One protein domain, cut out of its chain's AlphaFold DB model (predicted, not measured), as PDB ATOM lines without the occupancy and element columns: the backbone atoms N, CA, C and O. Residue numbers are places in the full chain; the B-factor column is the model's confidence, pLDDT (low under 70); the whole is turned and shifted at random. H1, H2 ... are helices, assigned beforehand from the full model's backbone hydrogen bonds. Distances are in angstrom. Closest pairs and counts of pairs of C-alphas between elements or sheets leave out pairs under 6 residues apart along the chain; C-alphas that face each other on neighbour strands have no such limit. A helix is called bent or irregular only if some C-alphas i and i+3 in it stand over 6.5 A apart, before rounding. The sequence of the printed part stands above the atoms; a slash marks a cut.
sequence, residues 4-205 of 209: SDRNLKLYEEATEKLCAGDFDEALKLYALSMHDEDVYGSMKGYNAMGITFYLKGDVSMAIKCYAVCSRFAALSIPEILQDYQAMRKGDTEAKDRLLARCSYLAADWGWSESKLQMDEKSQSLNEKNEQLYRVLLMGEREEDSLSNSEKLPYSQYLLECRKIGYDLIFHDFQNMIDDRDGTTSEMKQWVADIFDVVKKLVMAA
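What this domain is: This is residues 4 to 205 of the 209 residues of an uncharacterized protein of Megasphaera sp. DISK 18 (UniProt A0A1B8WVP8). The longest helix, H8, and the long H9 meet at their ends as a V, and H4 lies between the arms and touches both. H1, H2, H3, H4 and arm H6b of the bent helix H6 form an up-and-down bundle, each running against the one before it; H6b crosses H8, H5 packs on residues 170 to 177 of H8 with H6a packed on H5, and H7 packs on residues 153 to 157 of H8. Residues 119 to 125 stick out. The printed part has 202 residues with nine named helices, H1 to H9 in order, and no named strand: all helix. It is compact, with a radius of gyration of the C-alphas of 17.1 A, and rounded, spanning 45 by 43 by 35 A.

Where its parts are: H8 is residues 148 to 178, 45.1 A long, and ends at C-alpha 178 (-29.632, -39.301, -23.753). It is neither bent nor irregular, but only just: C-alphas 149 and 152 are 6.4 A apart. H9, residues 180 to 205, is 38.2 A long and ends at C-alpha 205 (7.947, -26.456, -39.091). H1 is residues 4 to 19, 22.9 A, from C-alpha 4 (-11.993, -9.325, -31.951); H2 is 23 to 33; H3 is 39 to 56, 25.4 A; H4 is 59 to 76, 25.7 A; H5 is 78 to 88; H7 is 127 to 137. H6, residues 92 to 120, was assigned as one helix by its hydrogen bonds but is bent, with C-alphas 101 and 104 7.8 A apart: H6a is 92 to 101, H6b 104 to 120, 25.0 A.

How they stand to each other: H8 touches H6b about perpendicular at 84 degrees, with closest C-alphas of Gly 165 and Ala 106 3.9 A apart. It touches H4 at a steep tilt of 57 degrees, Ile 169 to Ser 70, 6.9 A between C-alphas. H8 and H9 only just touch, only at the corner, with 3 pairs of C-alphas within 8 A. H9 touches H4, closest C-alphas Met 187 and Val 68, 5.9 A. H3 and H4 form a hairpin at a shallow tilt of 12 degrees, with C-alphas of Gly 50 and Ala 62 4.0 A apart. H1 and H2, and H2 and H3, are hairpins too. H5 touches H6a, C-alphas of Asp 83 and Ala 94 4.7 A apart. H7 touches H8, C-alphas of Asn 129 and Tyr 154 5.4 A apart. H1 and H8 are apart. Every O i to N i+4 pair is within hydrogen-bond range in H1, H2, H3, H4, H5, H6a, H7 and H9; in H6b it is 12 of 13, in H8 25 of 27.

The domain as a whole: The farthest C-alphas, Gly 90 and Ala 205, are 52.5 A apart. The printed part has no cut and no long link. Mean pLDDT of the printed part is 92.2; residues 118 to 125 are under 70.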
ATOM      1  N   SER A   4     -11.121  -8.973 -30.822       75.25
ATOM      2  CA  SER A   4     -11.993  -9.325 -31.951       75.25
ATOM      3  C   SER A   4     -11.360  -9.053 -33.326       75.25
ATOM      4  O   SER A   4     -11.339  -9.936 -34.183       75.25
ATOM      5  N   ASP A   5     -10.751  -7.877 -33.519       83.12
ATOM      6  CA  ASP A   5     -10.121  -7.499 -34.797       83.12
ATOM      7  C   ASP A   5      -8.936  -8.406 -35.139       83.12
ATOM      8  O   ASP A   5      -8.689  -8.741 -36.299       83.12
ATOM      9  N   ARG A   6      -8.180  -8.817 -34.115       87.81
ATOM     10  CA  ARG A   6      -7.046  -9.728 -34.289       87.81
ATOM     11  C   ARG A   6      -7.514 -11.117 -34.719       87.81
ATOM     12  O   ARG A   6      -6.891 -11.707 -35.597       87.81
ATOM     13  N   ASN A   7      -8.576 -11.628 -34.106       89.69
ATOM     14  CA  ASN A   7      -9.095 -12.967 -34.387       89.69
ATOM     15  C   ASN A   7      -9.672 -13.058 -35.794       89.69
ATOM     16  O   ASN A   7      -9.373 -14.007 -36.516       89.69
ATOM     17  N   LEU A   8     -10.431 -12.038 -36.207       91.31
ATOM     18  CA  LEU A   8     -10.941 -11.953 -37.571       91.31
ATOM     19  C   LEU A   8      -9.796 -11.960 -38.586       91.31
ATOM     20  O   LEU A   8      -9.826 -12.747 -39.525       91.31
ATOM     21  N   LYS A   9      -8.748 -11.163 -38.346       94.38
ATOM     22  CA  LYS A   9      -7.578 -11.124 -39.227       94.38
ATOM     23  C   LYS A   9      -6.872 -12.480 -39.333       94.38
ATOM     24  O   LYS A   9      -6.500 -12.882 -40.428       94.38
ATOM     25  N   LEU A  10      -6.703 -13.193 -38.215       95.75
ATOM     26  CA  LEU A  10      -6.124 -14.544 -38.220       95.75
ATOM     27  C   LEU A  10      -6.989 -15.526 -39.018       95.75
ATOM     28  O   LEU A  10      -6.456 -16.343 -39.760       95.75
ATOM     29  N   TYR A  11      -8.314 -15.432 -38.891       96.12
ATOM     30  CA  TYR A  11      -9.243 -16.264 -39.653       96.12
ATOM     31  C   TYR A  11      -9.172 -15.975 -41.162       96.12
ATOM     32  O   TYR A  11      -9.197 -16.894 -41.981       96.12
ATOM     33  N   GLU A  12      -9.105 -14.701 -41.548       96.75
ATOM     34  CA  GLU A  12      -8.968 -14.286 -42.950       96.75
ATOM     35  C   GLU A  12      -7.642 -14.781 -43.538       96.75
ATOM     36  O   GLU A  12      -7.644 -15.418 -44.588       96.75
ATOM     37  N   GLU A  13      -6.536 -14.611 -42.811       97.94
ATOM     38  CA  GLU A  13      -5.224 -15.128 -43.215       97.94
ATOM     39  C   GLU A  13      -5.236 -16.660 -43.339       97.94
ATOM     40  O   GLU A  13      -4.728 -17.210 -44.315       97.94
ATOM     41  N   ALA A  14      -5.890 -17.369 -42.412       98.00
ATOM     42  CA  ALA A  14      -6.082 -18.816 -42.505       98.00
ATOM     43  C   ALA A  14      -6.851 -19.223 -43.773       98.00
ATOM     44  O   ALA A  14      -6.518 -20.221 -44.412       98.00
ATOM     45  N   THR A  15      -7.858 -18.434 -44.157       97.94
ATOM     46  CA  THR A  15      -8.644 -18.657 -45.378       97.94
ATOM     47  C   THR A  15      -7.785 -18.456 -46.624       97.94
ATOM     48  O   THR A  15      -7.846 -19.265 -47.546       97.94
ATOM     49  N   GLU A  16      -6.915 -17.445 -46.647       98.12
ATOM     50  CA  GLU A  16      -5.960 -17.245 -47.744       98.12
ATOM     51  C   GLU A  16      -4.986 -18.427 -47.877       98.12
ATOM     52  O   GLU A  16      -4.741 -18.904 -48.988       98.12
ATOM     53  N   LYS A  17      -4.470 -18.950 -46.755       98.25
ATOM     54  CA  LYS A  17      -3.612 -20.148 -46.743       98.25
ATOM     55  C   LYS A  17      -4.343 -21.387 -47.250       98.25
ATOM     56  O   LYS A  17      -3.778 -22.127 -48.053       98.25
ATOM     57  N   LEU A  18      -5.600 -21.574 -46.847       98.12
ATOM     58  CA  LEU A  18      -6.459 -22.656 -47.329       98.12
ATOM     59  C   LEU A  18      -6.600 -22.615 -48.856       98.12
ATOM     60  O   LEU A  18      -6.350 -23.622 -49.516       98.12
ATOM     61  N   CYS A  19      -6.946 -21.452 -49.416       97.25
ATOM     62  CA  CYS A  19      -7.100 -21.262 -50.861       97.25
ATOM     63  C   CYS A  19      -5.775 -21.425 -51.623       97.25
ATOM     64  O   CYS A  19      -5.767 -21.849 -52.774       97.25
ATOM     65  N   ALA A  20      -4.642 -21.122 -50.984       97.06
ATOM     66  CA  ALA A  20      -3.312 -21.363 -51.540       97.06
ATOM     67  C   ALA A  20      -2.854 -22.835 -51.441       97.06
ATOM     68  O   ALA A  20      -1.779 -23.170 -51.939       97.06
ATOM     69  N   GLY A  21      -3.633 -23.711 -50.794       96.31
ATOM     70  CA  GLY A  21      -3.281 -25.112 -50.553       96.31
ATOM     71  C   GLY A  21      -2.299 -25.333 -49.393       96.31
ATOM     72  O   GLY A  21      -1.847 -26.459 -49.180       96.31
ATOM     73  N   ASP A  22      -1.972 -24.290 -48.626       97.12
ATOM     74  CA  ASP A  22      -1.123 -24.367 -47.434       97.12
ATOM     75  C   ASP A  22      -1.959 -24.775 -46.212       97.12
ATOM     76  O   ASP A  22      -2.270 -23.989 -45.315       97.12
ATOM     77  N   PHE A  23      -2.390 -26.037 -46.223       97.31
ATOM     78  CA  PHE A  23      -3.327 -26.569 -45.235       97.31
ATOM     79  C   PHE A  23      -2.757 -26.586 -43.814       97.31
ATOM     80  O   PHE A  23      -3.508 -26.413 -42.856       97.31
ATOM     81  N   ASP A  24      -1.446 -26.781 -43.659       96.88
ATOM     82  CA  ASP A  24      -0.827 -26.827 -42.333       96.88
ATOM     83  C   ASP A  24      -0.798 -25.448 -41.690       96.88
ATOM     84  O   ASP A  24      -1.120 -25.324 -40.507       96.88
ATOM     85  N   GLU A  25      -0.477 -24.407 -42.457       96.88
ATOM     86  CA  GLU A  25      -0.531 -23.043 -41.945       96.88
ATOM     87  C   GLU A  25      -1.973 -22.575 -41.719       96.88
ATOM     88  O   GLU A  25      -2.267 -21.977 -40.683       96.88
ATOM     89  N   ALA A  26      -2.903 -22.935 -42.611       98.12
ATOM     90  CA  ALA A  26      -4.327 -22.661 -42.422       98.12
ATOM     91  C   ALA A  26      -4.855 -23.248 -41.100       98.12
ATOM     92  O   ALA A  26      -5.495 -22.541 -40.323       98.12
ATOM     93  N   LEU A  27      -4.540 -24.515 -40.792       98.12
ATOM     94  CA  LEU A  27      -4.952 -25.166 -39.540       98.12
ATOM     95  C   LEU A  27      -4.419 -24.447 -38.297       98.12
ATOM     96  O   LEU A  27      -5.159 -24.279 -37.324       98.12
ATOM     97  N   LYS A  28      -3.157 -24.007 -38.318       96.38
ATOM     98  CA  LYS A  28      -2.564 -23.247 -37.206       96.38
ATOM     99  C   LYS A  28      -3.283 -21.920 -37.005       96.38
ATOM    100  O   LYS A  28      -3.648 -21.591 -35.879       96.38
ATOM    101  N   LEU A  29      -3.489 -21.165 -38.081       96.62
ATOM    102  CA  LEU A  29      -4.101 -19.842 -38.015       96.62
ATOM    103  C   LEU A  29      -5.576 -19.917 -37.605       96.62
ATOM    104  O   LEU A  29      -5.997 -19.135 -36.752       96.62
ATOM    105  N   TYR A  30      -6.337 -20.899 -38.104       97.38
ATOM    106  CA  TYR A  30      -7.696 -21.148 -37.621       97.38
ATOM    107  C   TYR A  30      -7.705 -21.458 -36.123       97.38
ATOM    108  O   TYR A  30      -8.446 -20.810 -35.389       97.38
ATOM    109  N   ALA A  31      -6.839 -22.354 -35.644       95.00
ATOM    110  CA  ALA A  31      -6.743 -22.664 -34.218       95.00
ATOM    111  C   ALA A  31      -6.371 -21.432 -33.367       95.00
ATOM    112  O   ALA A  31      -6.929 -21.239 -32.290       95.00
ATOM    113  N   LEU A  32      -5.470 -20.569 -33.853       93.00
ATOM    114  CA  LEU A  32      -5.085 -19.318 -33.182       93.00
ATOM    115  C   LEU A  32      -6.182 -18.242 -33.208       93.00
ATOM    116  O   LEU A  32      -6.167 -17.338 -32.370       93.00
ATOM    117  N   SER A  33      -7.106 -18.309 -34.168       93.06
ATOM    118  CA  SER A  33      -8.238 -17.383 -34.266       93.06
ATOM    119  C   SER A  33      -9.347 -17.676 -33.246       93.06
ATOM    120  O   SER A  33     -10.175 -16.805 -32.983       93.06
ATOM    121  N   MET A  34      -9.362 -18.881 -32.664       91.56
ATOM    122  CA  MET A  34     -10.412 -19.366 -31.766       91.56
ATOM    123  C   MET A  34     -10.138 -19.022 -30.300       91.56
ATOM    124  O   MET A  34      -8.996 -19.074 -29.845       91.56
ATOM    125  N   HIS A  35     -11.205 -18.725 -29.549       82.75
ATOM    126  CA  HIS A  35     -11.153 -18.422 -28.113       82.75
ATOM    127  C   HIS A  35     -12.400 -18.936 -27.399       82.75
ATOM    128  O   HIS A  35     -13.505 -18.823 -27.926       82.75
ATOM    129  N   ASP A  36     -12.228 -19.412 -26.165       70.00
ATOM    130  CA  ASP A  36     -13.295 -20.043 -25.373       70.00
ATOM    131  C   ASP A  36     -14.507 -19.128 -25.116       70.00
ATOM    132  O   ASP A  36     -15.630 -19.606 -24.967       70.00
ATOM    133  N   GLU A  37     -14.295 -17.809 -25.068       77.19
ATOM    134  CA  GLU A  37     -15.353 -16.816 -24.831       77.19
ATOM    135  C   GLU A  37     -16.148 -16.467 -26.104       77.19
ATOM    136  O   GLU A  37     -17.274 -15.976 -26.011       77.19
ATOM    137  N   ASP A  38     -15.596 -16.742 -27.292       82.25
ATOM    138  CA  ASP A  38     -16.251 -16.515 -28.582       82.25
ATOM    139  C   ASP A  38     -16.748 -17.840 -29.163       82.25
ATOM    140  O   ASP A  38     -16.086 -18.511 -29.960       82.25
ATOM    141  N   VAL A  39     -17.959 -18.213 -28.752       79.88
ATOM    142  CA  VAL A  39     -18.640 -19.419 -29.232       79.88
ATOM    143  C   VAL A  39     -18.782 -19.412 -30.754       79.88
ATOM    144  O   VAL A  39     -18.534 -20.431 -31.397       79.88
ATOM    145  N   TYR A  40     -19.192 -18.284 -31.340       82.94
ATOM    146  CA  TYR A  40     -19.475 -18.218 -32.773       82.94
ATOM    147  C   TYR A  40     -18.183 -18.302 -33.589       82.94
ATOM    148  O   TYR A  40     -18.107 -19.085 -34.539       82.94
ATOM    149  N   GLY A  41     -17.149 -17.560 -33.186       84.88
ATOM    150  CA  GLY A  41     -15.813 -17.656 -33.770       84.88
ATOM    151  C   GLY A  41     -15.227 -19.058 -33.636       84.88
ATOM    152  O   GLY A  41     -14.703 -19.595 -34.611       84.88
ATOM    153  N   SER A  42     -15.409 -19.709 -32.485       87.19
ATOM    154  CA  SER A  42     -14.956 -21.085 -32.266       87.19
ATOM    155  C   SER A  42     -15.690 -22.098 -33.147       87.19
ATOM    156  O   SER A  42     -15.049 -22.941 -33.769       87.19
ATOM    157  N   MET A  43     -17.017 -22.000 -33.283       90.06
ATOM    158  CA  MET A  43     -17.783 -22.842 -34.214       90.06
ATOM    159  C   MET A  43     -17.314 -22.659 -35.661       90.06
ATOM    160  O   MET A  43     -17.109 -23.638 -36.381       90.06
ATOM    161  N   LYS A  44     -17.108 -21.405 -36.081       92.44
ATOM    162  CA  LYS A  44     -16.590 -21.078 -37.413       92.44
ATOM    163  C   LYS A  44     -15.201 -21.685 -37.626       92.44
ATOM    164  O   LYS A  44     -14.956 -22.283 -38.671       92.44
ATOM    165  N   GLY A  45     -14.331 -21.585 -36.621       95.56
ATOM    166  CA  GLY A  45     -12.996 -22.176 -36.610       95.56
ATOM    167  C   GLY A  45     -13.023 -23.697 -36.756       95.56
ATOM    168  O   GLY A  45     -12.392 -24.220 -37.669       95.56
ATOM    169  N   TYR A  46     -13.820 -24.413 -35.953       97.19
ATOM    170  CA  TYR A  46     -13.951 -25.870 -36.089       97.19
ATOM    171  C   TYR A  46     -14.479 -26.280 -37.467       97.19
ATOM    172  O   TYR A  46     -13.938 -27.209 -38.060       97.19
ATOM    173  N   ASN A  47     -15.483 -25.585 -38.016       96.56
ATOM    174  CA  ASN A  47     -15.968 -25.895 -39.364       96.56
ATOM    175  C   ASN A  47     -14.865 -25.719 -40.423       96.56
ATOM    176  O   ASN A  47     -14.645 -26.598 -41.254       96.56
ATOM    177  N   ALA A  48     -14.124 -24.610 -40.355       97.94
ATOM    178  CA  ALA A  48     -13.035 -24.319 -41.281       97.94
ATOM    179  C   ALA A  48     -11.861 -25.305 -41.148       97.94
ATOM    180  O   ALA A  48     -11.300 -25.757 -42.149       97.94
ATOM    181  N   MET A  49     -11.522 -25.712 -39.923       98.50
ATOM    182  CA  MET A  49     -10.548 -26.776 -39.677       98.50
ATOM    183  C   MET A  49     -11.028 -28.115 -40.238       98.50
ATOM    184  O   MET A  49     -10.226 -28.842 -40.815       98.50
ATOM    185  N   GLY A  50     -12.323 -28.429 -40.124       98.44
ATOM    186  CA  GLY A  50     -12.921 -29.623 -40.724       98.44
ATOM    187  C   GLY A  50     -12.733 -29.665 -42.240       98.44
ATOM    188  O   GLY A  50     -12.211 -30.645 -42.773       98.44
ATOM    189  N   ILE A  51     -13.047 -28.556 -42.917       98.50
ATOM    190  CA  ILE A  51     -12.829 -28.383 -44.361       98.50
ATOM    191  C   ILE A  51     -11.347 -28.567 -44.707       98.50
ATOM    192  O   ILE A  51     -10.995 -29.265 -45.659       98.50
ATOM    193  N   THR A  52     -10.461 -27.978 -43.906       98.56
ATOM    194  CA  THR A  52      -9.014 -28.031 -44.141       98.56
ATOM    195  C   THR A  52      -8.458 -29.450 -43.982       98.56
ATOM    196  O   THR A  52      -7.697 -29.914 -44.831       98.56
ATOM    197  N   PHE A  53      -8.872 -30.182 -42.942       98.38
ATOM    198  CA  PHE A  53      -8.492 -31.585 -42.755       98.38
ATOM    199  C   PHE A  53      -9.009 -32.473 -43.886       98.38
ATOM    200  O   PHE A  53      -8.251 -33.301 -44.396       98.38
ATOM    201  N   TYR A  54     -10.247 -32.257 -44.338       97.94
ATOM    202  CA  TYR A  54     -10.802 -32.960 -45.493       97.94
ATOM    203  C   TYR A  54      -9.947 -32.738 -46.749       97.94
ATOM    204  O   TYR A  54      -9.554 -33.697 -47.412       97.94
ATOM    205  N   LEU A  55      -9.587 -31.485 -47.050       97.31
ATOM    206  CA  LEU A  55      -8.765 -31.140 -48.215       97.31
ATOM    207  C   LEU A  55      -7.352 -31.738 -48.155       97.31
ATOM    208  O   LEU A  55      -6.826 -32.132 -49.204       97.31
ATOM    209  N   LYS A  56      -6.784 -31.847 -46.946       95.75
ATOM    210  CA  LYS A  56      -5.508 -32.521 -46.650       95.75
ATOM    211  C   LYS A  56      -5.605 -34.054 -46.733       95.75
ATOM    212  O   LYS A  56      -4.578 -34.719 -46.846       95.75
ATOM    213  N   GLY A  57      -6.815 -34.611 -46.704       93.75
ATOM    214  CA  GLY A  57      -7.084 -36.051 -46.744       93.75
ATOM    215  C   GLY A  57      -7.216 -36.721 -45.372       93.75
ATOM    216  O   GLY A  57      -7.391 -37.934 -45.315       93.75
ATOM    217  N   ASP A  58      -7.176 -35.969 -44.268       95.81
ATOM    218  CA  ASP A  58      -7.450 -36.494 -42.923       95.81
ATOM    219  C   ASP A  58      -8.952 -36.413 -42.616       95.81
ATOM    220  O   ASP A  58      -9.443 -35.584 -41.845       95.81
ATOM    221  N   VAL A  59      -9.711 -37.284 -43.278       95.00
ATOM    222  CA  VAL A  59     -11.179 -37.321 -43.195       95.00
ATOM    223  C   VAL A  59     -11.660 -37.626 -41.771       95.00
ATOM    224  O   VAL A  59     -12.696 -37.117 -41.341       95.00
ATOM    225  N   SER A  60     -10.893 -38.407 -41.004       95.50
ATOM    226  CA  SER A  60     -11.229 -38.725 -39.612       95.50
ATOM    227  C   SER A  60     -11.194 -37.476 -38.727       95.50
ATOM    228  O   SER A  60     -12.134 -37.239 -37.965       95.50
ATOM    229  N   MET A  61     -10.159 -36.638 -38.858       97.56
ATOM    230  CA  MET A  61     -10.102 -35.359 -38.143       97.56
ATOM    231  C   MET A  61     -11.154 -34.370 -38.643       97.56
ATOM    232  O   MET A  61     -11.731 -33.649 -37.828       97.56
ATOM    233  N   ALA A  62     -11.479 -34.380 -39.940       98.25
ATOM    234  CA  ALA A  62     -12.562 -33.559 -40.477       98.25
ATOM    235  C   ALA A  62     -13.902 -33.854 -39.779       98.25
ATOM    236  O   ALA A  62     -14.557 -32.943 -39.273       98.25
ATOM    237  N   ILE A  63     -14.266 -35.135 -39.662       97.19
ATOM    238  CA  ILE A  63     -15.484 -35.581 -38.969       97.19
ATOM    239  C   ILE A  63     -15.489 -35.145 -37.499       97.19
ATOM    240  O   ILE A  63     -16.498 -34.618 -37.025       97.19
ATOM    241  N   LYS A  64     -14.363 -35.294 -36.783       97.81
ATOM    242  CA  LYS A  64     -14.248 -34.815 -35.394       97.81
ATOM    243  C   LYS A  64     -14.511 -33.313 -35.294       97.81
ATOM    244  O   LYS A  64     -15.252 -32.891 -34.409       97.81
ATOM    245  N   CYS A  65     -13.958 -32.512 -36.203       98.31
ATOM    246  CA  CYS A  65     -14.184 -31.067 -36.244       98.31
ATOM    247  C   CYS A  65     -15.665 -30.712 -36.444       98.31
ATOM    248  O   CYS A  65     -16.192 -29.873 -35.711       98.31
ATOM    249  N   TYR A  66     -16.361 -31.362 -37.381       98.25
ATOM    250  CA  TYR A  66     -17.783 -31.091 -37.618       98.25
ATOM    251  C   TYR A  66     -18.666 -31.511 -36.444       98.25
ATOM    252  O   TYR A  66     -19.579 -30.773 -36.068       98.25
ATOM    253  N   ALA A  67     -18.361 -32.647 -35.815       96.94
ATOM    254  CA  ALA A  67     -19.076 -33.095 -34.631       96.94
ATOM    255  C   ALA A  67     -18.858 -32.140 -33.448       96.94
ATOM    256  O   ALA A  67     -19.817 -31.709 -32.812       96.94
ATOM    257  N   VAL A  68     -17.614 -31.717 -33.200       96.50
ATOM    258  CA  VAL A  68     -17.298 -30.701 -32.185       96.50
ATOM    259  C   VAL A  68     -18.032 -29.386 -32.473       96.50
ATOM    260  O   VAL A  68     -18.645 -28.835 -31.562       96.50
ATOM    261  N   CYS A  69     -18.041 -28.915 -33.725       95.81
ATOM    262  CA  CYS A  69     -18.790 -27.727 -34.145       95.81
ATOM    263  C   CYS A  69     -20.290 -27.856 -33.824       95.81
ATOM    264  O   CYS A  69     -20.869 -26.967 -33.194       95.81
ATOM    265  N   SER A  70     -20.903 -28.988 -34.187       95.31
ATOM    266  CA  SER A  70     -22.324 -29.261 -33.939       95.31
ATOM    267  C   SER A  70     -22.661 -29.280 -32.446       95.31
ATOM    268  O   SER A  70     -23.603 -28.620 -32.000       95.31
ATOM    269  N   ARG A  71     -21.844 -29.969 -31.639       94.19
ATOM    270  CA  ARG A  71     -22.026 -30.065 -30.182       94.19
ATOM    271  C   ARG A  71     -21.835 -28.719 -29.493       94.19
ATOM    272  O   ARG A  71     -22.627 -28.378 -28.616       94.19
ATOM    273  N   PHE A  72     -20.842 -27.928 -29.908       91.19
ATOM    274  CA  PHE A  72     -20.675 -26.554 -29.422       91.19
ATOM    275  C   PHE A  72     -21.919 -25.710 -29.701       91.19
ATOM    276  O   PHE A  72     -22.396 -25.023 -28.793       91.19
ATOM    277  N   ALA A  73     -22.474 -25.801 -30.913       91.25
ATOM    278  CA  ALA A  73     -23.695 -25.094 -31.281       91.25
ATOM    279  C   ALA A  73     -24.858 -25.484 -30.363       91.25
ATOM    280  O   ALA A  73     -25.488 -24.619 -29.759       91.25
ATOM    281  N   ALA A  74     -25.108 -26.785 -30.212       92.88
ATOM    282  CA  ALA A  74     -26.208 -27.307 -29.410       92.88
ATOM    283  C   ALA A  74     -26.072 -27.003 -27.907       92.88
ATOM    284  O   ALA A  74     -27.079 -26.795 -27.230       92.88
ATOM    285  N   LEU A  75     -24.845 -26.942 -27.376       89.94
ATOM    286  CA  LEU A  75     -24.592 -26.542 -25.986       89.94
ATOM    287  C   LEU A  75     -24.779 -25.041 -25.757       89.94
ATOM    288  O   LEU A  75     -25.185 -24.642 -24.665       89.94
ATOM    289  N   SER A  76     -24.473 -24.223 -26.762       89.44
ATOM    290  CA  SER A  76     -24.471 -22.762 -26.631       89.44
ATOM    291  C   SER A  76     -25.791 -22.113 -27.044       89.44
ATOM    292  O   SER A  76     -26.099 -21.012 -26.598       89.44
ATOM    293  N   ILE A  77     -26.572 -22.795 -27.885       91.00
ATOM    294  CA  ILE A  77     -27.870 -22.358 -28.402       91.00
ATOM    295  C   ILE A  77     -28.899 -23.437 -28.026       91.00
ATOM    296  O   ILE A  77     -29.147 -24.358 -28.813       91.00
ATOM    297  N   PRO A  78     -29.495 -23.369 -26.817       87.94
ATOM    298  CA  PRO A  78     -30.417 -24.392 -26.320       87.94
ATOM    299  C   PRO A  78     -31.614 -24.657 -27.243       87.94
ATOM    300  O   PRO A  78     -32.153 -25.766 -27.261       87.94
ATOM    301  N   GLU A  79     -32.016 -23.661 -28.036       94.25
ATOM    302  CA  GLU A  79     -33.086 -23.748 -29.030       94.25
ATOM    303  C   GLU A  79     -32.820 -24.830 -30.082       94.25
ATOM    304  O   GLU A  79     -33.770 -25.373 -30.632       94.25
ATOM    305  N   ILE A  80     -31.560 -25.196 -30.346       95.50
ATOM    306  CA  ILE A  80     -31.221 -26.269 -31.290       95.50
ATOM    307  C   ILE A  80     -31.765 -27.613 -30.793       95.50
ATOM    308  O   ILE A  80     -32.471 -28.310 -31.523       95.50
ATOM    309  N   LEU A  81     -31.496 -27.971 -29.534       96.62
ATOM    310  CA  LEU A  81     -31.998 -29.227 -28.967       96.62
ATOM    311  C   LEU A  81     -33.516 -29.181 -28.739       96.62
ATOM    312  O   LEU A  81     -34.185 -30.208 -28.859       96.62
ATOM    313  N   GLN A  82     -34.082 -28.001 -28.467       97.00
ATOM    314  CA  GLN A  82     -35.536 -27.816 -28.378       97.00
ATOM    315  C   GLN A  82     -36.221 -28.018 -29.734       97.00
ATOM    316  O   GLN A  82     -37.177 -28.791 -29.817       97.00
ATOM    317  N   ASP A  83     -35.715 -27.381 -30.798       98.12
ATOM    318  CA  ASP A  83     -36.219 -27.559 -32.162       98.12
ATOM    319  C   ASP A  83     -36.087 -29.041 -32.578       98.12
ATOM    320  O   ASP A  83     -36.991 -29.595 -33.203       98.12
ATOM    321  N   TYR A  84     -35.025 -29.738 -32.155       98.25
ATOM    322  CA  TYR A  84     -34.848 -31.170 -32.431       98.25
ATOM    323  C   TYR A  84     -35.909 -32.033 -31.747       98.25
ATOM    324  O   TYR A  84     -36.550 -32.878 -32.380       98.25
ATOM    325  N   GLN A  85     -36.163 -31.792 -30.463       98.00
ATOM    326  CA  GLN A  85     -37.218 -32.485 -29.727       98.00
ATOM    327  C   GLN A  85     -38.616 -32.179 -30.283       98.00
ATOM    328  O   GLN A  85     -39.470 -33.068 -30.296       98.00
ATOM    329  N   ALA A  86     -38.868 -30.950 -30.743       98.12
ATOM    330  CA  ALA A  86     -40.123 -30.559 -31.383       98.12
ATOM    331  C   ALA A  86     -40.296 -31.242 -32.749       98.12
ATOM    332  O   ALA A  86     -41.337 -31.854 -33.000       98.12
ATOM    333  N   MET A  87     -39.251 -31.254 -33.583       97.94
ATOM    334  CA  MET A  87     -39.220 -31.992 -34.849       97.94
ATOM    335  C   MET A  87     -39.562 -33.472 -34.637       97.94
ATOM    336  O   MET A  87     -40.388 -34.023 -35.365       97.94
ATOM    337  N   ARG A  88     -38.992 -34.122 -33.609       97.62
ATOM    338  CA  ARG A  88     -39.304 -35.525 -33.267       97.62
ATOM    339  C   ARG A  88     -40.776 -35.756 -32.905       97.62
ATOM    340  O   ARG A  88     -41.257 -36.878 -33.035       97.62
ATOM    341  N   LYS A  89     -41.491 -34.718 -32.467       97.81
ATOM    342  CA  LYS A  89     -42.935 -34.742 -32.173       97.81
ATOM    343  C   LYS A  89     -43.801 -34.367 -33.384       97.81
ATOM    344  O   LYS A  89     -45.019 -34.313 -33.249       97.81
ATOM    345  N   GLY A  90     -43.194 -34.140 -34.549       97.69
ATOM    346  CA  GLY A  90     -43.885 -33.816 -35.795       97.69
ATOM    347  C   GLY A  90     -43.995 -32.322 -36.102       97.69
ATOM    348  O   GLY A  90     -44.712 -31.969 -37.033       97.69
ATOM    349  N   ASP A  91     -43.306 -31.449 -35.360       98.25
ATOM    350  CA  ASP A  91     -43.271 -30.013 -35.660       98.25
ATOM    351  C   ASP A  91     -42.456 -29.743 -36.937       98.25
ATOM    352  O   ASP A  91     -41.232 -29.915 -36.980       98.25
ATOM    353  N   THR A  92     -43.150 -29.330 -37.997       97.69
ATOM    354  CA  THR A  92     -42.544 -29.048 -39.302       97.69
ATOM    355  C   THR A  92     -41.777 -27.731 -39.328       97.69
ATOM    356  O   THR A  92     -40.782 -27.636 -40.035       97.69
ATOM    357  N   GLU A  93     -42.173 -26.729 -38.540       97.69
ATOM    358  CA  GLU A  93     -41.454 -25.451 -38.495       97.69
ATOM    359  C   GLU A  93     -40.120 -25.603 -37.766       97.69
ATOM    360  O   GLU A  93     -39.101 -25.066 -38.200       97.69
ATOM    361  N   ALA A  94     -40.106 -26.373 -36.675       97.75
ATOM    362  CA  ALA A  94     -38.877 -26.724 -35.973       97.75
ATOM    363  C   ALA A  94     -37.921 -27.514 -36.877       97.75
ATOM    364  O   ALA A  94     -36.718 -27.241 -36.903       97.75
ATOM    365  N   LYS A  95     -38.463 -28.439 -37.682       97.31
ATOM    366  CA  LYS A  95     -37.699 -29.155 -38.707       97.31
ATOM    367  C   LYS A  95     -37.064 -28.190 -39.708       97.31
ATOM    368  O   LYS A  95     -35.860 -28.269 -39.932       97.31
ATOM    369  N   ASP A  96     -37.840 -27.278 -40.285       97.19
ATOM    370  CA  ASP A  96     -37.339 -26.345 -41.299       97.19
ATOM    371  C   ASP A  96     -36.262 -25.414 -40.729       97.19
ATOM    372  O   ASP A  96     -35.223 -25.212 -41.364       97.19
ATOM    373  N   ARG A  97     -36.443 -24.922 -39.492       96.31
ATOM    374  CA  ARG A  97     -35.413 -24.148 -38.778       96.31
ATOM    375  C   ARG A  97     -34.130 -24.950 -38.580       96.31
ATOM    376  O   ARG A  97     -33.049 -24.410 -38.810       96.31
ATOM    377  N   LEU A  98     -34.221 -26.216 -38.170       96.19
ATOM    378  CA  LEU A  98     -33.043 -27.063 -37.973       96.19
ATOM    379  C   LEU A  98     -32.304 -27.359 -39.267       96.19
ATOM    380  O   LEU A  98     -31.082 -27.223 -39.305       96.19
ATOM    381  N   LEU A  99     -33.035 -27.744 -40.313       96.50
ATOM    382  CA  LEU A  99     -32.448 -28.007 -41.620       96.50
ATOM    383  C   LEU A  99     -31.738 -26.747 -42.129       96.50
ATOM    384  O   LEU A  99     -30.565 -26.805 -42.482       96.50
ATOM    385  N   ALA A 100     -32.387 -25.582 -42.066       95.56
ATOM    386  CA  ALA A 100     -31.771 -24.322 -42.473       95.56
ATOM    387  C   ALA A 100     -30.488 -24.006 -41.684       95.56
ATOM    388  O   ALA A 100     -29.463 -23.697 -42.290       95.56
ATOM    389  N   ARG A 101     -30.514 -24.129 -40.350       92.94
ATOM    390  CA  ARG A 101     -29.342 -23.861 -39.496       92.94
ATOM    391  C   ARG A 101     -28.183 -24.821 -39.754       92.94
ATOM    392  O   ARG A 101     -27.034 -24.395 -39.733       92.94
ATOM    393  N   CYS A 102     -28.474 -26.099 -39.981       95.38
ATOM    394  CA  CYS A 102     -27.453 -27.140 -40.091       95.38
ATOM    395  C   CYS A 102     -26.992 -27.395 -41.536       95.38
ATOM    396  O   CYS A 102     -26.080 -28.186 -41.735       95.38
ATOM    397  N   SER A 103     -27.595 -26.751 -42.542       95.00
ATOM    398  CA  SER A 103     -27.436 -27.098 -43.965       95.00
ATOM    399  C   SER A 103     -25.990 -27.156 -44.467       95.00
ATOM    400  O   SER A 103     -25.638 -28.090 -45.192       95.00
ATOM    401  N   TYR A 104     -25.156 -26.179 -44.093       92.50
ATOM    402  CA  TYR A 104     -23.749 -26.138 -44.505       92.50
ATOM    403  C   TYR A 104     -22.934 -27.231 -43.809       92.50
ATOM    404  O   TYR A 104     -22.337 -28.066 -44.479       92.50
ATOM    405  N   LEU A 105     -23.025 -27.307 -42.478       96.44
ATOM    406  CA  LEU A 105     -22.341 -28.331 -41.689       96.44
ATOM    407  C   LEU A 105     -22.741 -29.753 -42.115       96.44
ATOM    408  O   LEU A 105     -21.899 -30.638 -42.211       96.44
ATOM    409  N   ALA A 106     -24.024 -29.968 -42.411       97.75
ATOM    410  CA  ALA A 106     -24.542 -31.240 -42.894       97.75
ATOM    411  C   ALA A 106     -23.968 -31.606 -44.270       97.75
ATOM    412  O   ALA A 106     -23.694 -32.775 -44.531       97.75
ATOM    413  N   ALA A 107     -23.771 -30.634 -45.161       96.50
ATOM    414  CA  ALA A 107     -23.122 -30.907 -46.435       96.50
ATOM    415  C   ALA A 107     -21.669 -31.357 -46.221       96.50
ATOM    416  O   ALA A 107     -21.300 -32.428 -46.699       96.50
ATOM    417  N   ASP A 108     -20.879 -30.594 -45.465       97.56
ATOM    418  CA  ASP A 108     -19.443 -30.845 -45.288       97.56
ATOM    419  C   ASP A 108     -19.152 -32.133 -44.498       97.56
ATOM    420  O   ASP A 108     -18.300 -32.950 -44.876       97.56
ATOM    421  N   TRP A 109     -19.927 -32.378 -43.438       97.75
ATOM    422  CA  TRP A 109     -19.858 -33.629 -42.686       97.75
ATOM    423  C   TRP A 109     -20.303 -34.808 -43.554       97.75
ATOM    424  O   TRP A 109     -19.623 -35.830 -43.608       97.75
ATOM    425  N   GLY A 110     -21.385 -34.652 -44.315       96.44
ATOM    426  CA  GLY A 110     -21.866 -35.667 -45.244       96.44
ATOM    427  C   GLY A 110     -20.863 -36.037 -46.334       96.44
ATOM    428  O   GLY A 110     -20.702 -37.219 -46.640       96.44
ATOM    429  N   TRP A 111     -20.151 -35.052 -46.889       95.19
ATOM    430  CA  TRP A 111     -19.057 -35.277 -47.838       95.19
ATOM    431  C   TRP A 111     -17.934 -36.105 -47.221       95.19
ATOM    432  O   TRP A 111     -17.433 -37.036 -47.852       95.19
ATOM    433  N   SER A 112     -17.568 -35.785 -45.982       95.31
ATOM    434  CA  SER A 112     -16.502 -36.475 -45.254       95.31
ATOM    435  C   SER A 112     -16.895 -37.905 -44.894       95.31
ATOM    436  O   SER A 112     -16.135 -38.834 -45.147       95.31
ATOM    437  N   GLU A 113     -18.112 -38.111 -44.400       93.31
ATOM    438  CA  GLU A 113     -18.638 -39.446 -44.110       93.31
ATOM    439  C   GLU A 113     -18.741 -40.297 -45.383       93.31
ATOM    440  O   GLU A 113     -18.316 -41.450 -45.407       93.31
ATOM    441  N   SER A 114     -19.237 -39.717 -46.480       90.62
ATOM    442  CA  SER A 114     -19.322 -40.423 -47.763       90.62
ATOM    443  C   SER A 114     -17.939 -40.828 -48.271       90.62
ATOM    444  O   SER A 114     -17.769 -41.945 -48.752       90.62
ATOM    445  N   LYS A 115     -16.940 -39.947 -48.133       88.38
ATOM    446  CA  LYS A 115     -15.541 -40.228 -48.485       88.38
ATOM    447  C   LYS A 115     -14.991 -41.403 -47.668       88.38
ATOM    448  O   LYS A 115     -14.440 -42.331 -48.252       88.38
ATOM    449  N   LEU A 116     -15.214 -41.404 -46.352       86.00
ATOM    450  CA  LEU A 116     -14.772 -42.480 -45.460       86.00
ATOM    451  C   LEU A 116     -15.398 -43.834 -45.840       86.00
ATOM    452  O   LEU A 116     -14.703 -44.841 -45.922       86.00
ATOM    453  N   GLN A 117     -16.698 -43.853 -46.146       81.00
ATOM    454  CA  GLN A 117     -17.405 -45.069 -46.566       81.00
ATOM    455  C   GLN A 117     -16.983 -45.564 -47.964       81.00
ATOM    456  O   GLN A 117     -17.051 -46.765 -48.242       81.00
ATOM    457  N   MET A 118     -16.552 -44.664 -48.854       69.06
ATOM    458  CA  MET A 118     -16.022 -45.003 -50.182       69.06
ATOM    459  C   MET A 118     -14.635 -45.647 -50.114       69.06
ATOM    460  O   MET A 118     -14.358 -46.564 -50.891       69.06
ATOM    461  N   ASP A 119     -13.796 -45.238 -49.160       58.09
ATOM    462  CA  ASP A 119     -12.494 -45.871 -48.922       58.09
ATOM    463  C   ASP A 119     -12.646 -47.328 -48.421       58.09
ATOM    464  O   ASP A 119     -11.762 -48.159 -48.640       58.09
ATOM    465  N   GLU A 120     -13.802 -47.687 -47.844       53.59
ATOM    466  CA  GLU A 120     -14.130 -49.055 -47.406       53.59
ATOM    467  C   GLU A 120     -14.803 -49.928 -48.487       53.59
ATOM    468  O   GLU A 120     -14.760 -51.161 -48.415       53.59
ATOM    469  N   LYS A 121     -15.425 -49.323 -49.507       48.06
ATOM    470  CA  LYS A 121     -16.133 -50.025 -50.592       48.06
ATOM    471  C   LYS A 121     -15.691 -49.474 -51.942       48.06
ATOM    472  O   LYS A 121     -16.304 -48.557 -52.476       48.06
ATOM    473  N   SER A 122     -14.645 -50.070 -52.519       47.22
ATOM    474  CA  SER A 122     -14.096 -49.679 -53.822       47.22
ATOM    475  C   SER A 122     -15.171 -49.512 -54.906       47.22
ATOM    476  O   SER A 122     -15.655 -50.503 -55.453       47.22
ATOM    477  N   GLN A 123     -15.471 -48.262 -55.272       52.81
ATOM    478  CA  GLN A 123     -15.674 -47.824 -56.654       52.81
ATOM    479  C   GLN A 123     -15.693 -46.293 -56.773       52.81
ATOM    480  O   GLN A 123     -16.379 -45.590 -56.036       52.81
ATOM    481  N   SER A 124     -14.961 -45.828 -57.787       53.22
ATOM    482  CA  SER A 124     -14.715 -44.467 -58.282       53.22
ATOM    483  C   SER A 124     -15.962 -43.691 -58.746       53.22
ATOM    484  O   SER A 124     -15.915 -42.975 -59.750       53.22
ATOM    485  N   LEU A 125     -17.122 -43.866 -58.107       55.41
ATOM    486  CA  LEU A 125     -18.382 -43.400 -58.688       55.41
ATOM    487  C   LEU A 125     -18.572 -41.879 -58.637       55.41
ATOM    488  O   LEU A 125     -19.469 -41.376 -59.308       55.41
ATOM    489  N   ASN A 126     -17.733 -41.143 -57.899       75.88
ATOM    490  CA  ASN A 126     -17.979 -39.721 -57.676       75.88
ATOM    491  C   ASN A 126     -16.748 -38.797 -57.639       75.88
ATOM    492  O   ASN A 126     -16.853 -37.643 -57.228       75.88
ATOM    493  N   GLU A 127     -15.599 -39.259 -58.135       82.31
ATOM    494  CA  GLU A 127     -14.333 -38.501 -58.130       82.31
ATOM    495  C   GLU A 127     -14.462 -37.104 -58.757       82.31
ATOM    496  O   GLU A 127     -13.852 -36.149 -58.288       82.31
ATOM    497  N   LYS A 128     -15.297 -36.954 -59.794       88.62
ATOM    498  CA  LYS A 128     -15.527 -35.658 -60.455       88.62
ATOM    499  C   LYS A 128     -16.247 -34.655 -59.560       88.62
ATOM    500  O   LYS A 128     -15.856 -33.494 -59.521       88.62
ATOM    501  N   ASN A 129     -17.298 -35.087 -58.866       91.44
ATOM    502  CA  ASN A 129     -18.031 -34.210 -57.958       91.44
ATOM    503  C   ASN A 129     -17.194 -33.915 -56.710       91.44
ATOM    504  O   ASN A 129     -17.267 -32.809 -56.193       91.44
ATOM    505  N   GLU A 130     -16.375 -34.866 -56.256       91.25
ATOM    506  CA  GLU A 130     -15.417 -34.625 -55.178       91.25
ATOM    507  C   GLU A 130     -14.358 -33.599 -55.588       91.25
ATOM    508  O   GLU A 130     -14.117 -32.636 -54.867       91.25
ATOM    509  N   GLN A 131     -13.761 -33.746 -56.775       92.50
ATOM    510  CA  GLN A 131     -12.837 -32.750 -57.310       92.50
ATOM    511  C   GLN A 131     -13.510 -31.379 -57.383       92.50
ATOM    512  O   GLN A 131     -12.903 -30.385 -56.994       92.50
ATOM    513  N   LEU A 132     -14.770 -31.337 -57.823       94.56
ATOM    514  CA  LEU A 132     -15.546 -30.109 -57.878       94.56
ATOM    515  C   LEU A 132     -15.781 -29.500 -56.491       94.56
ATOM    516  O   LEU A 132     -15.556 -28.312 -56.301       94.56
ATOM    517  N   TYR A 133     -16.164 -30.312 -55.510       95.50
ATOM    518  CA  TYR A 133     -16.307 -29.882 -54.123       95.50
ATOM    519  C   TYR A 133     -14.996 -29.288 -53.590       95.50
ATOM    520  O   TYR A 133     -14.995 -28.182 -53.056       95.50
ATOM    521  N   ARG A 134     -13.857 -29.955 -53.826       95.69
ATOM    522  CA  ARG A 134     -12.537 -29.475 -53.389       95.69
ATOM    523  C   ARG A 134     -12.171 -28.123 -54.006       95.69
ATOM    524  O   ARG A 134     -11.737 -27.239 -53.274       95.69
ATOM    525  N   VAL A 135     -12.359 -27.934 -55.317       95.75
ATOM    526  CA  VAL A 135     -12.036 -26.645 -55.971       95.75
ATOM    527  C   VAL A 135     -12.964 -25.514 -55.522       95.75
ATOM    528  O   VAL A 135     -12.521 -24.373 -55.430       95.75
ATOM    529  N   LEU A 136     -14.229 -25.816 -55.201       95.75
ATOM    530  CA  LEU A 136     -15.166 -24.840 -54.635       95.75
ATOM    531  C   LEU A 136     -14.759 -24.441 -53.208       95.75
ATOM    532  O   LEU A 136     -14.754 -23.257 -52.887       95.75
ATOM    533  N   LEU A 137     -14.362 -25.405 -52.367       96.12
ATOM    534  CA  LEU A 137     -13.881 -25.138 -51.005       96.12
ATOM    535  C   LEU A 137     -12.602 -24.291 -50.978       96.12
ATOM    536  O   LEU A 137     -12.444 -23.452 -50.097       96.12
ATOM    537  N   MET A 138     -11.696 -24.506 -51.936       95.94
ATOM    538  CA  MET A 138     -10.467 -23.716 -52.082       95.94
ATOM    539  C   MET A 138     -10.699 -22.369 -52.786       95.94
ATOM    540  O   MET A 138      -9.751 -21.619 -52.995       95.94
ATOM    541  N   GLY A 139     -11.936 -22.057 -53.191       93.94
ATOM    542  CA  GLY A 139     -12.262 -20.813 -53.891       93.94
ATOM    543  C   GLY A 139     -11.647 -20.690 -55.291       93.94
ATOM    544  O   GLY A 139     -11.624 -19.598 -55.852       93.94
ATOM    545  N   GLU A 140     -11.158 -21.784 -55.884       93.88
ATOM    546  CA  GLU A 140     -10.599 -21.787 -57.246       93.88
ATOM    547  C   GLU A 140     -11.687 -21.600 -58.314       93.88
ATOM    548  O   GLU A 140     -11.420 -21.158 -59.434       93.88
ATOM    549  N   ARG A 141     -12.928 -21.965 -57.974       93.69
ATOM    550  CA  ARG A 141     -14.129 -21.763 -58.786       93.69
ATOM    551  C   ARG A 141     -15.284 -21.324 -57.898       93.69
ATOM    552  O   ARG A 141     -15.376 -21.718 -56.741       93.69
ATOM    553  N   GLU A 142     -16.210 -20.577 -58.482       90.88
ATOM    554  CA  GLU A 142     -17.500 -20.260 -57.862       90.88
ATOM    555  C   GLU A 142     -18.573 -21.252 -58.333       90.88
ATOM    556  O   GLU A 142     -18.532 -21.715 -59.479       90.88
ATOM    557  N   GLU A 143     -19.568 -21.557 -57.499       86.69
ATOM    558  CA  GLU A 143     -20.665 -22.476 -57.861       86.69
ATOM    559  C   GLU A 143     -21.457 -21.978 -59.087       86.69
ATOM    560  O   GLU A 143     -21.880 -22.757 -59.950       86.69
ATOM    561  N   ASP A 144     -21.572 -20.658 -59.247       90.50
ATOM    562  CA  ASP A 144     -22.235 -20.051 -60.401       90.50
ATOM    563  C   ASP A 144     -21.485 -20.295 -61.717       90.50
ATOM    564  O   ASP A 144     -22.125 -20.400 -62.771       90.50
ATOM    565  N   SER A 145     -20.162 -20.498 -61.650       92.81
ATOM    566  CA  SER A 145     -19.280 -20.781 -62.794       92.81
ATOM    567  C   SER A 145     -19.379 -22.219 -63.323       92.81
ATOM    568  O   SER A 145     -18.752 -22.562 -64.330       92.81
ATOM    569  N   LEU A 146     -20.136 -23.089 -62.649       92.81
ATOM    570  CA  LEU A 146     -20.331 -24.467 -63.082       92.81
ATOM    571  C   LEU A 146     -21.142 -24.525 -64.384       92.81
ATOM    572  O   LEU A 146     -22.163 -23.853 -64.549       92.81
ATOM    573  N   SER A 147     -20.718 -25.377 -65.314       93.00
ATOM    574  CA  SER A 147     -21.489 -25.663 -66.522       93.00
ATOM    575  C   SER A 147     -22.798 -26.379 -66.180       93.00
ATOM    576  O   SER A 147     -22.901 -27.084 -65.177       93.00
ATOM    577  N   ASN A 148     -23.802 -26.279 -67.055       90.06
ATOM    578  CA  ASN A 148     -25.075 -26.989 -66.858       90.06
ATOM    579  C   ASN A 148     -24.897 -28.515 -66.730       90.06
ATOM    580  O   ASN A 148     -25.663 -29.163 -66.020       90.06
ATOM    581  N   SER A 149     -23.879 -29.082 -67.387       90.81
ATOM    582  CA  SER A 149     -23.520 -30.502 -67.285       90.81
ATOM    583  C   SER A 149     -22.846 -30.884 -65.965       90.81
ATOM    584  O   SER A 149     -22.909 -32.049 -65.590       90.81
ATOM    585  N   GLU A 150     -22.208 -29.939 -65.268       92.81
ATOM    586  CA  GLU A 150     -21.617 -30.149 -63.936       92.81
ATOM    587  C   GLU A 150     -22.652 -29.923 -62.826       92.81
ATOM    588  O   GLU A 150     -22.705 -30.697 -61.874       92.81
ATOM    589  N   LYS A 151     -23.505 -28.896 -62.965       92.25
ATOM    590  CA  LYS A 151     -24.454 -28.471 -61.922       92.25
ATOM    591  C   LYS A 151     -25.380 -29.596 -61.473       92.25
ATOM    592  O   LYS A 151     -25.458 -29.878 -60.285       92.25
ATOM    593  N   LEU A 152     -26.063 -30.260 -62.408       90.81
ATOM    594  CA  LEU A 152     -27.053 -31.281 -62.054       90.81
ATOM    595  C   LEU A 152     -26.463 -32.454 -61.241       90.81
ATOM    596  O   LEU A 152     -26.974 -32.700 -60.147       90.81
ATOM    597  N   PRO A 153     -25.418 -33.169 -61.710       90.81
ATOM    598  CA  PRO A 153     -24.854 -34.282 -60.946       90.81
ATOM    599  C   PRO A 153     -24.214 -33.829 -59.629       90.81
ATOM    600  O   PRO A 153     -24.334 -34.539 -58.632       90.81
ATOM    601  N   TYR A 154     -23.583 -32.652 -59.596       92.56
ATOM    602  CA  TYR A 154     -23.003 -32.109 -58.370       92.56
ATOM    603  C   TYR A 154     -24.074 -31.793 -57.326       92.56
ATOM    604  O   TYR A 154     -23.985 -32.260 -56.194       92.56
ATOM    605  N   SER A 155     -25.129 -31.064 -57.701       92.06
ATOM    606  CA  SER A 155     -26.212 -30.702 -56.781       92.06
ATOM    607  C   SER A 155     -26.985 -31.923 -56.277       92.06
ATOM    608  O   SER A 155     -27.405 -31.938 -55.119       92.06
ATOM    609  N   GLN A 156     -27.169 -32.952 -57.113       91.19
ATOM    610  CA  GLN A 156     -27.778 -34.218 -56.694       91.19
ATOM    611  C   GLN A 156     -26.941 -34.901 -55.615       91.19
ATOM    612  O   GLN A 156     -27.462 -35.234 -54.553       91.19
ATOM    613  N   TYR A 157     -25.637 -35.031 -55.845       92.00
ATOM    614  CA  TYR A 157     -24.757 -35.667 -54.877       92.00
ATOM    615  C   TYR A 157     -24.572 -34.830 -53.599       92.00
ATOM    616  O   TYR A 157     -24.554 -35.365 -52.493       92.00
ATOM    617  N   LEU A 158     -24.518 -33.501 -53.720       92.88
ATOM    618  CA  LEU A 158     -24.500 -32.590 -52.574       92.88
ATOM    619  C   LEU A 158     -25.745 -32.771 -51.694       92.88
ATOM    620  O   LEU A 158     -25.650 -32.703 -50.471       92.88
ATOM    621  N   LEU A 159     -26.914 -33.015 -52.296       93.81
ATOM    622  CA  LEU A 159     -28.145 -33.294 -51.554       93.81
ATOM    623  C   LEU A 159     -28.075 -34.634 -50.809       93.81
ATOM    624  O   LEU A 159     -28.536 -34.715 -49.670       93.81
ATOM    625  N   GLU A 160     -27.488 -35.664 -51.424       92.94
ATOM    626  CA  GLU A 160     -27.246 -36.962 -50.782       92.94
ATOM    627  C   GLU A 160     -26.294 -36.827 -49.591       92.94
ATOM    628  O   GLU A 160     -26.636 -37.258 -48.489       92.94
ATOM    629  N   CYS A 161     -25.163 -36.138 -49.775       94.69
ATOM    630  CA  CYS A 161     -24.235 -35.818 -48.691       94.69
ATOM    631  C   CYS A 161     -24.943 -35.064 -47.572       94.69
ATOM    632  O   CYS A 161     -24.889 -35.470 -46.416       94.69
ATOM    633  N   ARG A 162     -25.696 -34.013 -47.903       96.50
ATOM    634  CA  ARG A 162     -26.413 -33.231 -46.894       96.50
ATOM    635  C   ARG A 162     -27.407 -34.082 -46.104       96.50
ATOM    636  O   ARG A 162     -27.545 -33.886 -44.901       96.50
ATOM    637  N   LYS A 163     -28.082 -35.042 -46.745       96.06
ATOM    638  CA  LYS A 163     -28.958 -35.992 -46.047       96.06
ATOM    639  C   LYS A 163     -28.172 -36.839 -45.042       96.06
ATOM    640  O   LYS A 163     -28.594 -36.921 -43.894       96.06
ATOM    641  N   ILE A 164     -27.030 -37.393 -45.452       95.94
ATOM    642  CA  ILE A 164     -26.131 -38.146 -44.563       95.94
ATOM    643  C   ILE A 164     -25.706 -37.274 -43.376       95.94
ATOM    644  O   ILE A 164     -25.828 -37.693 -42.230       95.94
ATOM    645  N   GLY A 165     -25.274 -36.036 -43.624       97.81
ATOM    646  CA  GLY A 165     -24.863 -35.138 -42.549       97.81
ATOM    647  C   GLY A 165     -25.994 -34.750 -41.600       97.81
ATOM    648  O   GLY A 165     -25.758 -34.660 -40.399       97.81
ATOM    649  N   TYR A 166     -27.230 -34.574 -42.079       98.25
ATOM    650  CA  TYR A 166     -28.370 -34.382 -41.178       98.25
ATOM    651  C   TYR A 166     -28.601 -35.604 -40.292       98.25
ATOM    652  O   TYR A 166     -28.830 -35.435 -39.098       98.25
ATOM    653  N   ASP A 167     -28.516 -36.815 -40.849       97.69
ATOM    654  CA  ASP A 167     -28.669 -38.046 -40.073       97.69
ATOM    655  C   ASP A 167     -27.590 -38.141 -38.973       97.69
ATOM    656  O   ASP A 167     -27.914 -38.461 -37.828       97.69
ATOM    657  N   LEU A 168     -26.338 -37.773 -39.276       97.75
ATOM    658  CA  LEU A 168     -25.235 -37.711 -38.302       97.75
ATOM    659  C   LEU A 168     -25.483 -36.663 -37.211       97.75
ATOM    660  O   LEU A 168     -25.393 -36.975 -36.025       97.75
ATOM    661  N   ILE A 169     -25.850 -35.438 -37.591       98.00
ATOM    662  CA  ILE A 169     -26.134 -34.345 -36.649       98.00
ATOM    663  C   ILE A 169     -27.298 -34.717 -35.725       98.00
ATOM    664  O   ILE A 169     -27.234 -34.513 -34.517       98.00
ATOM    665  N   PHE A 170     -28.370 -35.285 -36.272       97.88
ATOM    666  CA  PHE A 170     -29.549 -35.668 -35.500       97.88
ATOM    667  C   PHE A 170     -29.309 -36.886 -34.616       97.88
ATOM    668  O   PHE A 170     -29.913 -36.974 -33.543       97.88
ATOM    669  N   HIS A 171     -28.448 -37.810 -35.037       96.94
ATOM    670  CA  HIS A 171     -27.958 -38.870 -34.167       96.94
ATOM    671  C   HIS A 171     -27.161 -38.280 -32.996       96.94
ATOM    672  O   HIS A 171     -27.402 -38.637 -31.845       96.94
ATOM    673  N   ASP A 172     -26.289 -37.314 -33.271       95.81
ATOM    674  CA  ASP A 172     -25.476 -36.669 -32.247       95.81
ATOM    675  C   ASP A 172     -26.319 -35.858 -31.249       95.81
ATOM    676  O   ASP A 172     -26.149 -35.989 -30.039       95.81
ATOM    677  N   PHE A 173     -27.324 -35.113 -31.721       97.56
ATOM    678  CA  PHE A 173     -28.286 -34.429 -30.850       97.56
ATOM    679  C   PHE A 173     -29.062 -35.399 -29.961       97.56
ATOM    680  O   PHE A 173     -29.339 -35.078 -28.803       97.56
ATOM    681  N   GLN A 174     -29.403 -36.585 -30.473       97.75
ATOM    682  CA  GLN A 174     -30.035 -37.615 -29.658       97.75
ATOM    683  C   GLN A 174     -29.093 -38.088 -28.549       97.75
ATOM    684  O   GLN A 174     -29.506 -38.123 -27.392       97.75
ATOM    685  N   ASN A 175     -27.828 -38.361 -28.876       96.19
ATOM    686  CA  ASN A 175     -26.817 -38.761 -27.897       96.19
ATOM    687  C   ASN A 175     -26.601 -37.677 -26.832       96.19
ATOM    688  O   ASN A 175     -26.565 -37.987 -25.648       96.19
ATOM    689  N   MET A 176     -26.567 -36.399 -27.221       95.56
ATOM    690  CA  MET A 176     -26.457 -35.281 -26.274       95.56
ATOM    691  C   MET A 176     -27.642 -35.181 -25.302       95.56
ATOM    692  O   MET A 176     -27.480 -34.680 -24.188       95.56
ATOM    693  N   ILE A 177     -28.837 -35.606 -25.725       96.06
ATOM    694  CA  ILE A 177     -30.033 -35.651 -24.874       96.06
ATOM    695  C   ILE A 177     -29.991 -36.868 -23.947       96.06
ATOM    696  O   ILE A 177     -30.335 -36.740 -22.772       96.06
ATOM    697  N   ASP A 178     -29.587 -38.025 -24.469       96.88
ATOM    698  CA  ASP A 178     -29.632 -39.301 -23.753       96.88
ATOM    699  C   ASP A 178     -28.452 -39.482 -22.777       96.88
ATOM    700  O   ASP A 178     -28.643 -40.012 -21.683       96.88
ATOM    701  N   ASP A 179     -27.253 -39.010 -23.137       96.00
ATOM    702  CA  ASP A 179     -26.013 -39.089 -22.350       96.00
ATOM    703  C   ASP A 179     -25.173 -37.806 -22.483       96.00
ATOM    704  O   ASP A 179     -24.089 -37.761 -23.075       96.00
ATOM    705  N   ARG A 180     -25.678 -36.722 -21.889       92.12
ATOM    706  CA  ARG A 180     -25.021 -35.410 -21.940       92.12
ATOM    707  C   ARG A 180     -23.574 -35.439 -21.436       92.12
ATOM    708  O   ARG A 180     -22.710 -34.787 -22.029       92.12
ATOM    709  N   ASP A 181     -23.310 -36.145 -20.340       93.50
ATOM    710  CA  ASP A 181     -21.993 -36.154 -19.695       93.50
ATOM    711  C   ASP A 181     -20.974 -36.951 -20.516       93.50
ATOM    712  O   ASP A 181     -19.842 -36.485 -20.711       93.50
ATOM    713  N   GLY A 182     -21.377 -38.106 -21.057       95.38
ATOM    714  CA  GLY A 182     -20.554 -38.906 -21.959       95.38
ATOM    715  C   GLY A 182     -20.226 -38.151 -23.243       95.38
ATOM    716  O   GLY A 182     -19.051 -37.991 -23.578       95.38
ATOM    717  N   THR A 183     -21.234 -37.575 -23.904       93.81
ATOM    718  CA  THR A 183     -21.030 -36.808 -25.144       93.81
ATOM    719  C   THR A 183     -20.162 -35.563 -24.925       93.81
ATOM    720  O   THR A 183     -19.307 -35.246 -25.755       93.81
ATOM    721  N   THR A 184     -20.303 -34.878 -23.785       92.31
ATOM    722  CA  THR A 184     -19.443 -33.733 -23.426       92.31
ATOM    723  C   THR A 184     -17.997 -34.169 -23.168       92.31
ATOM    724  O   THR A 184     -17.056 -33.466 -23.538       92.31
ATOM    725  N   SER A 185     -17.797 -35.321 -22.529       95.38
ATOM    726  CA  SER A 185     -16.460 -35.855 -22.248       95.38
ATOM    727  C   SER A 185     -15.745 -36.286 -23.528       95.38
ATOM    728  O   SER A 185     -14.583 -35.936 -23.730       95.38
ATOM    729  N   GLU A 186     -16.453 -36.968 -24.427       96.50
ATOM    730  CA  GLU A 186     -15.943 -37.335 -25.749       96.50
ATOM    731  C   GLU A 186     -15.595 -36.097 -26.581       96.50
ATOM    732  O   GLU A 186     -14.511 -36.016 -27.151       96.50
ATOM    733  N   MET A 187     -16.470 -35.090 -26.589       95.19
ATOM    734  CA  MET A 187     -16.215 -33.824 -27.275       95.19
ATOM    735  C   MET A 187     -14.921 -33.162 -26.783       95.19
ATOM    736  O   MET A 187     -14.111 -32.732 -27.599       95.19
ATOM    737  N   LYS A 188     -14.683 -33.117 -25.465       94.44
ATOM    738  CA  LYS A 188     -13.426 -32.592 -24.898       94.44
ATOM    739  C   LYS A 188     -12.209 -33.393 -25.355       94.44
ATOM    740  O   LYS A 188     -11.171 -32.798 -25.639       94.44
ATOM    741  N   GLN A 189     -12.335 -34.715 -25.443       97.44
ATOM    742  CA  GLN A 189     -11.267 -35.562 -25.969       97.44
ATOM    743  C   GLN A 189     -10.993 -35.257 -27.445       97.44
ATOM    744  O   GLN A 189      -9.837 -35.103 -27.824       97.44
ATOM    745  N   TRP A 190     -12.026 -35.100 -28.273       97.44
ATOM    746  CA  TRP A 190     -11.849 -34.750 -29.684       97.44
ATOM    747  C   TRP A 190     -11.239 -33.367 -29.875       97.44
ATOM    748  O   TRP A 190     -10.368 -33.215 -30.726       97.44
ATOM    749  N   VAL A 191     -11.618 -32.381 -29.055       95.75
ATOM    750  CA  VAL A 191     -10.935 -31.080 -29.021       95.75
ATOM    751  C   VAL A 191      -9.448 -31.278 -28.719       95.75
ATOM    752  O   VAL A 191      -8.605 -30.781 -29.461       95.75
ATOM    753  N   ALA A 192      -9.101 -32.048 -27.686       96.31
ATOM    754  CA  ALA A 192      -7.701 -32.314 -27.358       96.31
ATOM    755  C   ALA A 192      -6.943 -32.998 -28.513       96.31
ATOM    756  O   ALA A 192      -5.831 -32.580 -28.835       96.31
ATOM    757  N   ASP A 193      -7.550 -33.992 -29.166       97.31
ATOM    758  CA  ASP A 193      -6.968 -34.688 -30.319       97.31
ATOM    759  C   ASP A 193      -6.690 -33.724 -31.485       97.31
ATOM    760  O   ASP A 193      -5.593 -33.731 -32.047       97.31
ATOM    761  N   ILE A 194      -7.666 -32.875 -31.832       96.75
ATOM    762  CA  ILE A 194      -7.559 -31.889 -32.917       96.75
ATOM    763  C   ILE A 194      -6.385 -30.940 -32.650       96.75
ATOM    764  O   ILE A 194      -5.521 -30.745 -33.509       96.75
ATOM    765  N   PHE A 195      -6.314 -30.371 -31.446       95.19
ATOM    766  CA  PHE A 195      -5.264 -29.412 -31.100       95.19
ATOM    767  C   PHE A 195      -3.885 -30.066 -30.928       95.19
ATOM    768  O   PHE A 195      -2.872 -29.414 -31.188       95.19
ATOM    769  N   ASP A 196      -3.804 -31.346 -30.556       96.19
ATOM    770  CA  ASP A 196      -2.540 -32.091 -30.552       96.19
ATOM    771  C   ASP A 196      -1.981 -32.271 -31.973       96.19
ATOM    772  O   ASP A 196      -0.783 -32.073 -32.194       96.19
ATOM    773  N   VAL A 197      -2.843 -32.558 -32.958       94.62
ATOM    774  CA  VAL A 197      -2.443 -32.595 -34.375       94.62
ATOM    775  C   VAL A 197      -1.915 -31.231 -34.815       94.62
ATOM    776  O   VAL A 197      -0.793 -31.153 -35.315       94.62
ATOM    777  N   VAL A 198      -2.657 -30.147 -34.561       92.62
ATOM    778  CA  VAL A 198      -2.222 -28.782 -34.920       92.62
ATOM    779  C   VAL A 198      -0.878 -28.436 -34.274       92.62
ATOM    780  O   VAL A 198       0.031 -27.943 -34.942       92.62
ATOM    781  N   LYS A 199      -0.697 -28.752 -32.989       91.88
ATOM    782  CA  LYS A 199       0.558 -28.504 -32.272       91.88
ATOM    783  C   LYS A 199       1.741 -29.241 -32.900       91.88
ATOM    784  O   LYS A 199       2.831 -28.676 -33.004       91.88
ATOM    785  N   LYS A 200       1.551 -30.488 -33.336       92.38
ATOM    786  CA  LYS A 200       2.597 -31.262 -34.020       92.38
ATOM    787  C   LYS A 200       3.000 -30.633 -35.352       92.38
ATOM    788  O   LYS A 200       4.188 -30.647 -35.666       92.38
ATOM    789  N   LEU A 201       2.056 -30.042 -36.092       86.38
ATOM    790  CA  LEU A 201       2.349 -29.311 -37.333       86.38
ATOM    791  C   LEU A 201       3.230 -28.079 -37.075       86.38
ATOM    792  O   LEU A 201       4.165 -27.828 -37.832       86.38
ATOM    793  N   VAL A 202       2.987 -27.345 -35.981       79.50
ATOM    794  CA  VAL A 202       3.847 -26.222 -35.552       79.50
ATOM    795  C   VAL A 202       5.264 -26.712 -35.256       79.50
ATOM    796  O   VAL A 202       6.228 -26.227 -35.837       79.50
ATOM    797  N   MET A 203       5.393 -27.741 -34.416       80.56
ATOM    798  CA  MET A 203       6.700 -28.261 -33.999       80.56
ATOM    799  C   MET A 203       7.518 -28.881 -35.141       80.56
ATOM    800  O   MET A 203       8.737 -29.002 -35.022       80.56
ATOM    801  N   ALA A 204       6.862 -29.356 -36.201       77.06
ATOM    802  CA  ALA A 204       7.534 -29.886 -37.380       77.06
ATOM    803  C   ALA A 204       8.133 -28.769 -38.250       77.06
ATOM    804  O   ALA A 204       9.230 -28.953 -38.772       77.06
ATOM    805  N   ALA A 205       7.455 -27.621 -38.357       70.62
ATOM    806  CA  ALA A 205       7.947 -26.456 -39.091       70.62
ATOM    807  C   ALA A 205       9.208 -25.865 -38.437       70.62
ATOM    808  O   ALA A 205      10.212 -25.679 -39.116       70.62
TER     809      ALA A 205